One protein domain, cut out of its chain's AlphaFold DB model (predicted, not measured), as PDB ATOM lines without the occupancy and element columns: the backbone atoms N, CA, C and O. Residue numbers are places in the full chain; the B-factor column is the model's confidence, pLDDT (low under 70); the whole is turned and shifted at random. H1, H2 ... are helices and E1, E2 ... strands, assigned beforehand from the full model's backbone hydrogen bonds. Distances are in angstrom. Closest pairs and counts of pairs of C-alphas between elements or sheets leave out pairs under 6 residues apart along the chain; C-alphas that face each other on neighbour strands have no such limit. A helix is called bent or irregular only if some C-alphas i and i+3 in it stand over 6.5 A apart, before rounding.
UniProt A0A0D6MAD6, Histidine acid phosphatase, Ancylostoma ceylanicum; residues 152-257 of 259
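This is residues 152 to 257 of the 259 residues of the protein "Histidine acid phosphatase" of Ancylostoma ceylanicum (UniProt A0A0D6MAD6). What shape do these atoms make? Two helices, H1 and H2, cover one face of a twisted sheet of four strands, in two layers; no named helix covers the other face. What builds it? The 106 printed residues hold, in chain order, H1, E1, H2, E2, E3 and E4; the mixed sheet runs E1 E4 E2 E3, and the class is mixed, helices and strands. How large is it? It is compact, with a radius of gyration of the C-alphas of 13.6 A and spans of 38 by 26 by 26 A.

Where are the helices? H1, residues 152 to 174, is on the sheet at a height of 8.8 A, over E2, residues 214 to 222; their closest C-alphas, Ala 170 and Ile 219, are 6.8 A apart. H2, residues 191 to 200, is on the same face and touches H1 about perpendicular, at 83 degrees, with closest C-alphas Gly 159 and Leu 197 4.3 A apart. In H2 every O i to N i+4 pair is within hydrogen-bond range, in H1 17 of 19. How do the strands pair? E1, residues 184 to 189, is parallel to E4, residues 248 to 256, with N 187 and O 253 2.8 A apart. E4 is antiparallel to E2, with N 217 and O 252 2.8 A apart. E2 and E3, residues 225 to 232, form an antiparallel hairpin, with N 218 and O 229 2.8 A apart.

Where does H1 begin? C-alpha 152 is at (-4.918, 0.664, 46.891); H1 is 28.1 A long and irregular, with a kink of 65 degrees near residue 159 and C-alphas 158 and 161 7.4 A apart. How long are the others? E1 measures 15.9 A, H2 14.2 A, E2 25.0 A, E3 23.5 A and E4 22.9 A, which ends at C-alpha 256, (-0.694, 22.445, 53.403).

Which links are long? Those from H2 to E2, 13 residues, and from E3 to E4, 15 residues; the printed part has no cut. Where is confidence low? Residue 236 and residues 240 to 257 have pLDDT under 70.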
ATOM      1  N   PRO A 152      -3.616   0.574  46.239       90.25
ATOM      2  CA  PRO A 152      -4.918   0.664  46.891       90.25
ATOM      3  C   PRO A 152      -4.851   0.381  48.398       90.25
ATOM      4  O   PRO A 152      -5.485   1.097  49.171       90.25
ATOM      5  N   GLU A 153      -4.047  -0.598  48.841       91.81
ATOM      6  CA  GLU A 153      -3.901  -0.892  50.271       91.81
ATOM      7  C   GLU A 153      -3.226   0.261  51.026       91.81
ATOM      8  O   GLU A 153      -3.736   0.709  52.055       91.81
ATOM      9  N   LYS A 154      -2.109   0.797  50.514       93.88
ATOM     10  CA  LYS A 154      -1.381   1.903  51.162       93.88
ATOM     11  C   LYS A 154      -2.206   3.188  51.203       93.88
ATOM     12  O   LYS A 154      -2.283   3.849  52.241       93.88
ATOM     13  N   ALA A 155      -2.867   3.517  50.093       91.12
ATOM     14  CA  ALA A 155      -3.792   4.641  49.999       91.12
ATOM     15  C   ALA A 155      -4.929   4.511  51.021       91.12
ATOM     16  O   ALA A 155      -5.300   5.490  51.673       91.12
ATOM     17  N   MET A 156      -5.439   3.294  51.219       88.06
ATOM     18  CA  MET A 156      -6.453   3.022  52.226       88.06
ATOM     19  C   MET A 156      -5.932   3.262  53.647       88.06
ATOM     20  O   MET A 156      -6.599   3.956  54.411       88.06
ATOM     21  N   TYR A 157      -4.733   2.796  54.003       89.44
ATOM     22  CA  TYR A 157      -4.162   3.062  55.331       89.44
ATOM     23  C   TYR A 157      -3.950   4.558  55.612       89.44
ATOM     24  O   TYR A 157      -4.179   5.010  56.736       89.44
ATOM     25  N   MET A 158      -3.529   5.327  54.605       88.75
ATOM     26  CA  MET A 158      -3.094   6.716  54.788       88.75
ATOM     27  C   MET A 158      -4.196   7.761  54.573       88.75
ATOM     28  O   MET A 158      -4.224   8.766  55.278       88.75
ATOM     29  N   GLY A 159      -5.092   7.559  53.606       89.50
ATOM     30  CA  GLY A 159      -6.082   8.563  53.202       89.50
ATOM     31  C   GLY A 159      -7.523   8.260  53.608       89.50
ATOM     32  O   GLY A 159      -8.341   9.180  53.657       89.50
ATOM     33  N   SER A 160      -7.855   7.002  53.930       87.81
ATOM     34  CA  SER A 160      -9.258   6.602  54.149       87.81
ATOM     35  C   SER A 160      -9.918   7.308  55.329       87.81
ATOM     36  O   SER A 160     -11.103   7.612  55.261       87.81
ATOM     37  N   PHE A 161      -9.173   7.610  56.395       89.88
ATOM     38  CA  PHE A 161      -9.738   8.254  57.580       89.88
ATOM     39  C   PHE A 161     -10.195   9.690  57.285       89.88
ATOM     40  O   PHE A 161     -11.298  10.082  57.665       89.88
ATOM     41  N   LEU A 162      -9.376  10.457  56.557       91.12
ATOM     42  CA  LEU A 162      -9.726  11.811  56.125       91.12
ATOM     43  C   LEU A 162     -10.820  11.797  55.053       91.12
ATOM     44  O   LEU A 162     -11.760  12.582  55.142       91.12
ATOM     45  N   LEU A 163     -10.754  10.863  54.100       92.25
ATOM     46  CA  LEU A 163     -11.800  10.693  53.093       92.25
ATOM     47  C   LEU A 163     -13.152  10.339  53.728       92.25
ATOM     48  O   LEU A 163     -14.173  10.926  53.378       92.25
ATOM     49  N   ASN A 164     -13.170   9.426  54.700       90.00
ATOM     50  CA  ASN A 164     -14.384   9.082  55.434       90.00
ATOM     51  C   ASN A 164     -14.926  10.297  56.199       90.00
ATOM     52  O   ASN A 164     -16.123  10.555  56.159       90.00
ATOM     53  N   ASN A 165     -14.051  11.095  56.821       90.75
ATOM     54  CA  ASN A 165     -14.466  12.336  57.471       90.75
ATOM     55  C   ASN A 165     -15.104  13.328  56.482       90.75
ATOM     56  O   ASN A 165     -16.129  13.924  56.801       90.75
ATOM     57  N   PHE A 166     -14.549  13.470  55.274       91.81
ATOM     58  CA  PHE A 166     -15.125  14.289  54.203       91.81
ATOM     59  C   PHE A 166     -16.522  13.798  53.797       91.81
ATOM     60  O   PHE A 166     -17.461  14.590  53.741       91.81
ATOM     61  N   ILE A 167     -16.676  12.488  53.580       91.00
ATOM     62  CA  ILE A 167     -17.950  11.868  53.187       91.00
ATOM     63  C   ILE A 167     -19.007  12.031  54.286       91.00
ATOM     64  O   ILE A 167     -20.123  12.462  54.002       91.00
ATOM     65  N   GLU A 168     -18.665  11.743  55.543       91.50
ATOM     66  CA  GLU A 168     -19.578  11.907  56.682       91.50
ATOM     67  C   GLU A 168     -20.036  13.360  56.835       91.50
ATOM     68  O   GLU A 168     -21.200  13.630  57.129       91.50
ATOM     69  N   ASN A 169     -19.130  14.315  56.627       90.94
ATOM     70  CA  ASN A 169     -19.456  15.734  56.677       90.94
ATOM     71  C   ASN A 169     -20.376  16.144  55.522       90.94
ATOM     72  O   ASN A 169     -21.369  16.828  55.765       90.94
ATOM     73  N   ALA A 170     -20.134  15.653  54.305       89.81
ATOM     74  CA  ALA A 170     -21.025  15.890  53.172       89.81
ATOM     75  C   ALA A 170     -22.432  15.318  53.400       89.81
ATOM     76  O   ALA A 170     -23.428  15.984  53.123       89.81
ATOM     77  N   GLN A 171     -22.532  14.127  53.995       89.88
ATOM     78  CA  GLN A 171     -23.814  13.536  54.386       89.88
ATOM     79  C   GLN A 171     -24.534  14.371  55.453       89.88
ATOM     80  O   GLN A 171     -25.751  14.541  55.375       89.88
ATOM     81  N   LYS A 172     -23.798  14.929  56.425       90.44
ATOM     82  CA  LYS A 172     -24.357  15.833  57.447       90.44
ATOM     83  C   LYS A 172     -24.843  17.171  56.874       90.44
ATOM     84  O   LYS A 172     -25.766  17.766  57.425       90.44
ATOM     85  N   VAL A 173     -24.232  17.661  55.796       89.50
ATOM     86  CA  VAL A 173     -24.739  18.830  55.058       89.50
ATOM     87  C   VAL A 173     -26.023  18.453  54.322       89.50
ATOM     88  O   VAL A 173     -27.044  19.113  54.498       89.50
ATOM     89  N   ALA A 174     -26.003  17.347  53.571       88.00
ATOM     90  CA  ALA A 174     -27.148  16.891  52.784       88.00
ATOM     91  C   ALA A 174     -28.396  16.599  53.639       88.00
ATOM     92  O   ALA A 174     -29.518  16.871  53.220       88.00
ATOM     93  N   ASN A 175     -28.214  16.080  54.857       89.19
ATOM     94  CA  ASN A 175     -29.313  15.784  55.780       89.19
ATOM     95  C   ASN A 175     -29.705  16.963  56.702       89.19
ATOM     96  O   ASN A 175     -30.588  16.804  57.544       89.19
ATOM     97  N   GLY A 176     -29.042  18.121  56.593       86.69
ATOM     98  CA  GLY A 176     -29.312  19.305  57.419       86.69
ATOM     99  C   GLY A 176     -28.929  19.180  58.904       86.69
ATOM    100  O   GLY A 176     -29.375  19.984  59.724       86.69
ATOM    101  N   SER A 177     -28.123  18.181  59.283       89.94
ATOM    102  CA  SER A 177     -27.663  17.970  60.668       89.94
ATOM    103  C   SER A 177     -26.355  18.695  61.004       89.94
ATOM    104  O   SER A 177     -26.016  18.834  62.183       89.94
ATOM    105  N   MET A 178     -25.621  19.183  60.000       86.75
ATOM    106  CA  MET A 178     -24.412  19.981  60.201       86.75
ATOM    107  C   MET A 178     -24.777  21.386  60.695       86.75
ATOM    108  O   MET A 178     -25.267  22.213  59.936       86.75
ATOM    109  N   LYS A 179     -24.550  21.646  61.990       79.94
ATOM    110  CA  LYS A 179     -24.877  22.935  62.627       79.94
ATOM    111  C   LYS A 179     -23.669  23.797  62.994       79.94
ATOM    112  O   LYS A 179     -23.843  24.997  63.122       79.94
ATOM    113  N   ASN A 180     -22.487  23.206  63.203       76.62
ATOM    114  CA  ASN A 180     -21.275  23.916  63.635       76.62
ATOM    115  C   ASN A 180     -19.991  23.160  63.221       76.62
ATOM    116  O   ASN A 180     -19.722  22.100  63.795       76.62
ATOM    117  N   PRO A 181     -19.165  23.701  62.308       73.69
ATOM    118  CA  PRO A 181     -19.489  24.791  61.383       73.69
ATOM    119  C   PRO A 181     -20.531  24.331  60.351       73.69
ATOM    120  O   PRO A 181     -20.570  23.160  59.994       73.69
ATOM    121  N   ASP A 182     -21.379  25.244  59.890       77.31
ATOM    122  CA  ASP A 182     -22.425  25.000  58.885       77.31
ATOM    123  C   ASP A 182     -21.945  25.249  57.441       77.31
ATOM    124  O   ASP A 182     -22.504  24.706  56.491       77.31
ATOM    125  N   LYS A 183     -20.894  26.061  57.267       83.62
ATOM    126  CA  LYS A 183     -20.433  26.515  55.942       83.62
ATOM    127  C   LYS A 183     -19.056  26.027  55.530       83.62
ATOM    128  O   LYS A 183     -18.847  25.750  54.354       83.62
ATOM    129  N   MET A 184     -18.091  25.965  56.442       89.00
ATOM    130  CA  MET A 184     -16.718  25.659  56.048       89.00
ATOM    131  C   MET A 184     -15.957  24.881  57.109       89.00
ATOM    132  O   MET A 184     -15.945  25.259  58.280       89.00
ATOM    133  N   LEU A 185     -15.278  23.825  56.667       91.31
ATOM    134  CA  LEU A 185     -14.328  23.056  57.461       91.31
ATOM    135  C   LEU A 185     -12.928  23.272  56.898       91.31
ATOM    136  O   LEU A 185     -12.680  23.011  55.723       91.31
ATOM    137  N   LEU A 186     -12.020  23.749  57.746       90.75
ATOM    138  CA  LEU A 186     -10.639  24.016  57.369       90.75
ATOM    139  C   LEU A 186      -9.694  23.069  58.105       90.75
ATOM    140  O   LEU A 186      -9.661  23.030  59.334       90.75
ATOM    141  N   TYR A 187      -8.890  22.351  57.334       90.62
ATOM    142  CA  TYR A 187      -7.899  21.406  57.817       90.62
ATOM    143  C   TYR A 187      -6.509  21.885  57.409       90.62
ATOM    144  O   TYR A 187      -6.142  21.854  56.239       90.62
ATOM    145  N   SER A 188      -5.717  22.326  58.379       90.19
ATOM    146  CA  SER A 188      -4.304  22.629  58.157       90.19
ATOM    147  C   SER A 188      -3.469  21.362  58.327       90.19
ATOM    148  O   SER A 188      -3.599  20.664  59.338       90.19
ATOM    149  N   SER A 189      -2.652  21.023  57.331       91.44
ATOM    150  CA  SER A 189      -1.965  19.736  57.286       91.44
ATOM    151  C   SER A 189      -0.659  19.747  56.476       91.44
ATOM    152  O   SER A 189      -0.078  20.793  56.204       91.44
ATOM    153  N   HIS A 190      -0.165  18.558  56.135       90.88
ATOM    154  CA  HIS A 190       1.089  18.307  55.435       90.88
ATOM    155  C   HIS A 190       0.853  17.810  54.000       90.88
ATOM    156  O   HIS A 190      -0.210  17.275  53.678       90.88
ATOM    157  N   ASP A 191       1.897  17.893  53.177       90.75
ATOM    158  CA  ASP A 191       1.984  17.278  51.847       90.75
ATOM    159  C   ASP A 191       1.557  15.797  51.843       90.75
ATOM    160  O   ASP A 191       0.746  15.387  51.015       90.75
ATOM    161  N   GLY A 192       2.024  15.009  52.816       91.56
ATOM    162  CA  GLY A 192       1.671  13.594  52.954       91.56
ATOM    163  C   GLY A 192       0.179  13.345  53.205       91.56
ATOM    164  O   GLY A 192      -0.345  12.321  52.778       91.56
ATOM    165  N   THR A 193      -0.525  14.278  53.850       93.00
ATOM    166  CA  THR A 193      -1.974  14.169  54.075       93.00
ATOM    167  C   THR A 193      -2.748  14.442  52.792       93.00
ATOM    168  O   THR A 193      -3.663  13.691  52.459       93.00
ATOM    169  N   VAL A 194      -2.363  15.489  52.055       93.00
ATOM    170  CA  VAL A 194      -2.978  15.825  50.761       93.00
ATOM    171  C   VAL A 194      -2.745  14.697  49.760       93.00
ATOM    172  O   VAL A 194      -3.702  14.234  49.146       93.00
ATOM    173  N   LEU A 195      -1.516  14.179  49.661       93.19
ATOM    174  CA  LEU A 195      -1.207  13.017  48.824       93.19
ATOM    175  C   LEU A 195      -2.014  11.790  49.240       93.19
ATOM    176  O   LEU A 195      -2.683  11.199  48.397       93.19
ATOM    177  N   GLY A 196      -2.011  11.433  50.528       93.00
ATOM    178  CA  GLY A 196      -2.780  10.294  51.029       93.00
ATOM    179  C   GLY A 196      -4.258  10.378  50.645       93.00
ATOM    180  O   GLY A 196      -4.821   9.401  50.151       93.00
ATOM    181  N   LEU A 197      -4.868  11.559  50.788       93.00
ATOM    182  CA  LEU A 197      -6.248  11.805  50.371       93.00
ATOM    183  C   LEU A 197      -6.427  11.690  48.848       93.00
ATOM    184  O   LEU A 197      -7.343  11.004  48.399       93.00
ATOM    185  N   MET A 198      -5.544  12.292  48.047       93.06
ATOM    186  CA  MET A 198      -5.601  12.209  46.582       93.06
ATOM    187  C   MET A 198      -5.474  10.769  46.068       93.06
ATOM    188  O   MET A 198      -6.199  10.385  45.151       93.06
ATOM    189  N   TYR A 199      -4.593   9.959  46.660       94.00
ATOM    190  CA  TYR A 199      -4.460   8.541  46.320       94.00
ATOM    191  C   TYR A 199      -5.691   7.737  46.751       94.00
ATOM    192  O   TYR A 199      -6.189   6.934  45.967       94.00
ATOM    193  N   ALA A 200      -6.244   7.990  47.943       92.56
ATOM    194  CA  ALA A 200      -7.473   7.331  48.398       92.56
ATOM    195  C   ALA A 200      -8.689   7.669  47.517       92.56
ATOM    196  O   ALA A 200      -9.570   6.833  47.324       92.56
ATOM    197  N   MET A 201      -8.725   8.877  46.949       91.25
ATOM    198  CA  MET A 201      -9.740   9.310  45.983       91.25
ATOM    199  C   MET A 201      -9.415   8.908  44.536       91.25
ATOM    200  O   MET A 201     -10.224   9.157  43.644       91.25
ATOM    201  N   ASN A 202      -8.256   8.288  44.293       91.25
ATOM    202  CA  ASN A 202      -7.764   7.908  42.970       91.25
ATOM    203  C   ASN A 202      -7.677   9.090  41.974       91.25
ATOM    204  O   ASN A 202      -8.047   8.974  40.805       91.25
ATOM    205  N   VAL A 203      -7.208  10.248  42.454       91.25
ATOM    206  CA  VAL A 203      -7.005  11.487  41.669       91.25
ATOM    207  C   VAL A 203      -5.571  12.026  41.755       91.25
ATOM    208  O   VAL A 203      -5.296  13.130  41.285       91.25
ATOM    209  N   ALA A 204      -4.657  11.280  42.382       90.75
ATOM    210  CA  ALA A 204      -3.247  11.646  42.469       90.75
ATOM    211  C   ALA A 204      -2.594  11.724  41.076       90.75
ATOM    212  O   ALA A 204      -2.959  10.988  40.162       90.75
ATOM    213  N   ASN A 205      -1.621  12.624  40.925       90.56
ATOM    214  CA  ASN A 205      -0.888  12.869  39.678       90.56
ATOM    215  C   ASN A 205       0.592  12.446  39.761       90.56
ATOM    216  O   ASN A 205       1.384  12.844  38.913       90.56
ATOM    217  N   ASP A 206       0.961  11.686  40.797       91.75
ATOM    218  CA  ASP A 206       2.327  11.234  41.097       91.75
ATOM    219  C   ASP A 206       3.373  12.363  41.250       91.75
ATOM    220  O   ASP A 206       4.581  12.126  41.144       91.75
ATOM    221  N   LEU A 207       2.944  13.599  41.524       91.75
ATOM    222  CA  LEU A 207       3.826  14.745  41.766       91.75
ATOM    223  C   LEU A 207       3.872  15.122  43.251       91.75
ATOM    224  O   LEU A 207       2.954  14.842  44.020       91.75
ATOM    225  N   MET A 208       4.950  15.798  43.657       90.62
ATOM    226  CA  MET A 208       5.019  16.428  44.980       90.62
ATOM    227  C   MET A 208       3.958  17.527  45.091       90.62
ATOM    228  O   MET A 208       3.714  18.257  44.133       90.62
ATOM    229  N   VAL A 209       3.352  17.663  46.271       91.31
ATOM    230  CA  VAL A 209       2.382  18.728  46.551       91.31
ATOM    231  C   VAL A 209       3.142  20.034  46.821       91.31
ATOM    232  O   VAL A 209       3.929  20.071  47.769       91.31
ATOM    233  N   PRO A 210       2.935  21.099  46.022       89.69
ATOM    234  CA  PRO A 210       3.590  22.387  46.244       89.69
ATOM    235  C   PRO A 210       3.192  23.044  47.571       89.69
ATOM    236  O   PRO A 210       2.123  22.765  48.121       89.69
ATOM    237  N   TYR A 211       4.006  23.991  48.038       86.75
ATOM    238  CA  TYR A 211       3.659  24.837  49.180       86.75
ATOM    239  C   TYR A 211       2.335  25.579  48.971       86.75
ATOM    240  O   TYR A 211       2.012  25.988  47.857       86.75
ATOM    241  N   ALA A 212       1.595  25.764  50.068       86.75
ATOM    242  CA  ALA A 212       0.278  26.404  50.087       86.75
ATOM    243  C   ALA A 212      -0.750  25.756  49.138       86.75
ATOM    244  O   ALA A 212      -1.715  26.401  48.729       86.75
ATOM    245  N   SER A 213      -0.568  24.475  48.810       89.38
ATOM    246  CA  SER A 213      -1.564  23.736  48.051       89.38
ATOM    247  C   SER A 213      -2.805  23.453  48.877       89.38
ATOM    248  O   SER A 213      -2.760  23.320  50.105       89.38
ATOM    249  N   ALA A 214      -3.915  23.354  48.162       89.50
ATOM    250  CA  ALA A 214      -5.243  23.252  48.721       89.50
ATOM    251  C   ALA A 214      -6.030  22.189  47.963       89.50
ATOM    252  O   ALA A 214      -6.166  22.295  46.748       89.50
ATOM    253  N   LEU A 215      -6.586  21.214  48.679       91.44
ATOM    254  CA  LEU A 215      -7.601  20.318  48.135       91.44
ATOM    255  C   LEU A 215      -8.955  20.690  48.735       91.44
ATOM    256  O   LEU A 215      -9.112  20.716  49.958       91.44
ATOM    257  N   ILE A 216      -9.910  21.001  47.867       91.06
ATOM    258  CA  ILE A 216     -11.192  21.602  48.219       91.06
ATOM    259  C   ILE A 216     -12.313  20.674  47.778       91.06
ATOM    260  O   ILE A 216     -12.436  20.400  46.592       91.06
ATOM    261  N   MET A 217     -13.137  20.209  48.715       92.44
ATOM    262  CA  MET A 217     -14.399  19.536  48.414       92.44
ATOM    263  C   MET A 217     -15.550  20.518  48.619       92.44
ATOM    264  O   MET A 217     -15.829  20.932  49.746       92.44
ATOM    265  N   GLU A 218     -16.220  20.875  47.535       90.50
ATOM    266  CA  GLU A 218     -17.414  21.714  47.548       90.50
ATOM    267  C   GLU A 218     -18.664  20.845  47.493       90.50
ATOM    268  O   GLU A 218     -18.700  19.828  46.794       90.50
ATOM    269  N   ILE A 219     -19.691  21.249  48.237       89.88
ATOM    270  CA  ILE A 219     -21.001  20.600  48.245       89.88
ATOM    271  C   ILE A 219     -22.029  21.624  47.770       89.88
ATOM    272  O   ILE A 219     -22.140  22.719  48.333       89.88
ATOM    273  N   TYR A 220     -22.798  21.260  46.752       87.06
ATOM    274  CA  TYR A 220     -23.876  22.081  46.202       87.06
ATOM    275  C   TYR A 220     -25.145  21.249  46.047       87.06
ATOM    276  O   TYR A 220     -25.111  20.017  45.985       87.06
ATOM    277  N   LYS A 221     -26.278  21.947  46.034       86.81
ATOM    278  CA  LYS A 221     -27.608  21.367  45.863       86.81
ATOM    279  C   LYS A 221     -28.176  21.844  44.533       86.81
ATOM    280  O   LYS A 221     -28.211  23.049  44.295       86.81
ATOM    281  N   ASP A 222     -28.633  20.911  43.708       86.00
ATOM    282  CA  ASP A 222     -29.366  21.191  42.471       86.00
ATOM    283  C   ASP A 222     -30.707  20.447  42.526       86.00
ATOM    284  O   ASP A 222     -30.758  19.222  42.648       86.00
ATOM    285  N   GLY A 223     -31.808  21.201  42.540       87.81
ATOM    286  CA  GLY A 223     -33.132  20.661  42.852       87.81
ATOM    287  C   GLY A 223     -33.170  20.034  44.249       87.81
ATOM    288  O   GLY A 223     -32.874  20.706  45.233       87.81
ATOM    289  N   ASP A 224     -33.525  18.751  44.331       86.25
ATOM    290  CA  ASP A 224     -33.535  17.961  45.573       86.25
ATOM    291  C   ASP A 224     -32.299  17.060  45.732       86.25
ATOM    292  O   ASP A 224     -32.185  16.326  46.716       86.25
ATOM    293  N   GLU A 225     -31.351  17.130  44.794       86.69
ATOM    294  CA  GLU A 225     -30.131  16.326  44.802       86.69
ATOM    295  C   GLU A 225     -28.932  17.131  45.321       86.69
ATOM    296  O   GLU A 225     -28.820  18.343  45.124       86.69
ATOM    297  N   PHE A 226     -28.015  16.435  45.993       87.00
ATOM    298  CA  PHE A 226     -26.746  16.992  46.457       87.00
ATOM    299  C   PHE A 226     -25.595  16.396  45.665       87.00
ATOM    300  O   PHE A 226     -25.554  15.194  45.399       87.00
ATOM    301  N   PHE A 227     -24.619  17.238  45.363       87.75
ATOM    302  CA  PHE A 227     -23.457  16.880  44.575       87.75
ATOM    303  C   PHE A 227     -22.183  17.364  45.252       87.75
ATOM    304  O   PHE A 227     -22.194  18.312  46.041       87.75
ATOM    305  N   THR A 228     -21.076  16.707  44.913       88.25
ATOM    306  CA  THR A 228     -19.742  17.079  45.372       88.25
ATOM    307  C   THR A 228     -18.809  17.327  44.195       88.25
ATOM    308  O   THR A 228     -18.856  16.639  43.167       88.25
ATOM    309  N   GLU A 229     -17.947  18.323  44.349       89.06
ATOM    310  CA  GLU A 229     -16.879  18.638  43.408       89.06
ATOM    311  C   GLU A 229     -15.561  18.800  44.161       89.06
ATOM    312  O   GLU A 229     -15.521  19.378  45.244       89.06
ATOM    313  N   LEU A 230     -14.486  18.234  43.611       88.69
ATOM    314  CA  LEU A 230     -13.148  18.291  44.182       88.69
ATOM    315  C   LEU A 230     -12.258  19.189  43.321       88.69
ATOM    316  O   LEU A 230     -11.959  18.855  42.178       88.69
ATOM    317  N   CYS A 231     -11.797  20.297  43.879       87.31
ATOM    318  CA  CYS A 231     -10.983  21.306  43.211       87.31
ATOM    319  C   CYS A 231      -9.680  21.581  43.972       87.31
ATOM    320  O   CYS A 231      -9.500  21.156  45.112       87.31
ATOM    321  N   GLY A 232      -8.789  22.352  43.348       82.38
ATOM    322  CA  GLY A 232      -7.602  22.915  43.989       82.38
ATOM    323  C   GLY A 232      -6.287  22.318  43.489       82.38
ATOM    324  O   GLY A 232      -6.260  21.507  42.569       82.38
ATOM    325  N   THR A 233      -5.167  22.759  44.048       80.00
ATOM    326  CA  THR A 233      -3.833  22.352  43.593       80.00
ATOM    327  C   THR A 233      -3.361  21.090  44.327       80.00
ATOM    328  O   THR A 233      -3.558  20.978  45.536       80.00
ATOM    329  N   PRO A 234      -2.715  20.127  43.634       74.31
ATOM    330  CA  PRO A 234      -2.203  20.184  42.261       74.31
ATOM    331  C   PRO A 234      -3.138  19.571  41.190       74.31
ATOM    332  O   PRO A 234      -2.650  19.089  40.165       74.31
ATOM    333  N   LEU A 235      -4.462  19.543  41.392       76.88
ATOM    334  CA  LEU A 235      -5.373  19.052  40.353       76.88
ATOM    335  C   LEU A 235      -5.417  20.052  39.179       76.88
ATOM    336  O   LEU A 235      -5.629  21.243  39.401       76.88
ATOM    337  N   PRO A 236      -5.233  19.599  37.922       67.81
ATOM    338  CA  PRO A 236      -5.250  20.493  36.759       67.81
ATOM    339  C   PRO A 236      -6.657  21.019  36.443       67.81
ATOM    340  O   PRO A 236      -6.810  22.077  35.844       67.81
ATOM    341  N   GLU A 237      -7.680  20.266  36.839       70.44
ATOM    342  CA  GLU A 237      -9.094  20.579  36.670       70.44
ATOM    343  C   GLU A 237      -9.847  20.040  37.883       70.44
ATOM    344  O   GLU A 237      -9.458  19.006  38.442       70.44
ATOM    345  N   CYS A 238     -10.958  20.685  38.234       72.88
ATOM    346  CA  CYS A 238     -11.891  20.137  39.206       72.88
ATOM    347  C   CYS A 238     -12.407  18.764  38.743       72.88
ATOM    348  O   CYS A 238     -12.749  18.560  37.576       72.88
ATOM    349  N   LYS A 239     -12.418  17.790  39.654       72.75
ATOM    350  CA  LYS A 239     -12.908  16.429  39.428       72.75
ATOM    351  C   LYS A 239     -14.201  16.238  40.209       72.75
ATOM    352  O   LYS A 239     -14.228  16.399  41.423       72.75
ATOM    353  N   GLY A 240     -15.273  15.864  39.522       57.62
ATOM    354  CA  GLY A 240     -16.574  15.680  40.155       57.62
ATOM    355  C   GLY A 240     -17.719  15.726  39.157       57.62
ATOM    356  O   GLY A 240     -17.514  15.884  37.953       57.62
ATOM    357  N   SER A 241     -18.932  15.561  39.673       50.88
ATOM    358  CA  SER A 241     -20.160  15.500  38.876       50.88
ATOM    359  C   SER A 241     -20.868  16.857  38.849       50.88
ATOM    360  O   SER A 241     -22.056  16.912  39.130       50.88
ATOM    361  N   ALA A 242     -20.164  17.951  38.545       41.47
ATOM    362  CA  ALA A 242     -20.782  19.276  38.502       41.47
ATOM    363  C   ALA A 242     -21.205  19.657  37.088       41.47
ATOM    364  O   ALA A 242     -20.381  19.927  36.212       41.47
ATOM    365  N   LYS A 243     -22.520  19.726  36.860       35.31
ATOM    366  CA  LYS A 243     -23.047  20.666  35.871       35.31
ATOM    367  C   LYS A 243     -23.005  22.051  36.505       35.31
ATOM    368  O   LYS A 243     -23.485  22.258  37.608       35.31
ATOM    369  N   LEU A 244     -22.401  22.971  35.771       37.28
ATOM    370  CA  LEU A 244     -22.086  24.341  36.152       37.28
ATOM    371  C   LEU A 244     -23.370  25.139  36.445       37.28
ATOM    372  O   LEU A 244     -23.906  25.749  35.523       37.28
ATOM    373  N   ILE A 245     -23.887  25.114  37.682       40.47
ATOM    374  CA  ILE A 245     -24.978  25.991  38.139       40.47
ATOM    375  C   ILE A 245     -24.756  26.413  39.602       40.47
ATOM    376  O   ILE A 245     -24.409  25.630  40.478       40.47
ATOM    377  N   THR A 246     -24.947  27.713  39.812       43.84
ATOM    378  CA  THR A 246     -24.913  28.489  41.053       43.84
ATOM    379  C   THR A 246     -25.660  27.835  42.218       43.84
ATOM    380  O   THR A 246     -26.869  27.692  42.123       43.84
ATOM    381  N   HIS A 247     -24.943  27.498  43.300       43.12
ATOM    382  CA  HIS A 247     -25.259  27.711  44.732       43.12
ATOM    383  C   HIS A 247     -24.369  26.787  45.592       43.12
ATOM    384  O   HIS A 247     -24.746  25.668  45.937       43.12
ATOM    385  N   VAL A 248     -23.165  27.258  45.940       47.69
ATOM    386  CA  VAL A 248     -22.255  26.562  46.869       47.69
ATOM    387  C   VAL A 248     -22.828  26.660  48.285       47.69
ATOM    388  O   VAL A 248     -23.076  27.766  48.769       47.69
ATOM    389  N   LEU A 249     -23.055  25.521  48.944       48.38
ATOM    390  CA  LEU A 249     -23.606  25.471  50.305       48.38
ATOM    391  C   LEU A 249     -22.504  25.400  51.361       48.38
ATOM    392  O   LEU A 249     -22.579  26.101  52.373       48.38
ATOM    393  N   SER A 250     -21.475  24.587  51.111       49.12
ATOM    394  CA  SER A 250     -20.368  24.403  52.048       49.12
ATOM    395  C   SER A 250     -19.070  23.994  51.344       49.12
ATOM    396  O   SER A 250     -19.102  23.335  50.303       49.12
ATOM    397  N   VAL A 251     -17.929  24.355  51.940       51.38
ATOM    398  CA  VAL A 251     -16.576  24.088  51.421       51.38
ATOM    399  C   VAL A 251     -15.736  23.371  52.484       51.38
ATOM    400  O   VAL A 251     -15.627  23.837  53.616       51.38
ATOM    401  N   ALA A 252     -15.111  22.244  52.148       51.62
ATOM    402  CA  ALA A 252     -14.091  21.608  52.979       51.62
ATOM    403  C   ALA A 252     -12.718  21.806  52.333       51.62
ATOM    404  O   ALA A 252     -12.488  21.336  51.224       51.62
ATOM    405  N   LEU A 253     -11.810  22.499  53.019       51.81
ATOM    406  CA  LEU A 253     -10.477  22.839  52.522       51.81
ATOM    407  C   LEU A 253      -9.419  22.118  53.361       51.81
ATOM    408  O   LEU A 253      -9.347  22.316  54.572       51.81
ATOM    409  N   VAL A 254      -8.565  21.319  52.723       55.66
ATOM    410  CA  VAL A 254      -7.300  20.866  53.315       55.66
ATOM    411  C   VAL A 254      -6.182  21.696  52.714       55.66
ATOM    412  O   VAL A 254      -5.927  21.608  51.516       55.66
ATOM    413  N   MET A 255      -5.518  22.494  53.543       46.97
ATOM    414  CA  MET A 255      -4.392  23.332  53.148       46.97
ATOM    415  C   MET A 255      -3.093  22.766  53.713       46.97
ATOM    416  O   MET A 255      -3.023  22.399  54.888       46.97
ATOM    417  N   THR A 256      -2.040  22.730  52.903       40.25
ATOM    418  CA  THR A 256      -0.694  22.445  53.403       40.25
ATOM    419  C   THR A 256      -0.148  23.662  54.155       40.25
ATOM    420  O   THR A 256       0.019  24.719  53.545       40.25
ATOM    421  N   ILE A 257       0.180  23.527  55.442       34.41
ATOM    422  CA  ILE A 257       0.924  24.537  56.211       34.41
ATOM    423  C   ILE A 257       2.117  23.855  56.859       34.41
ATOM    424  O   ILE A 257       1.919  23.202  57.872       34.41
TER     425      ILE A 257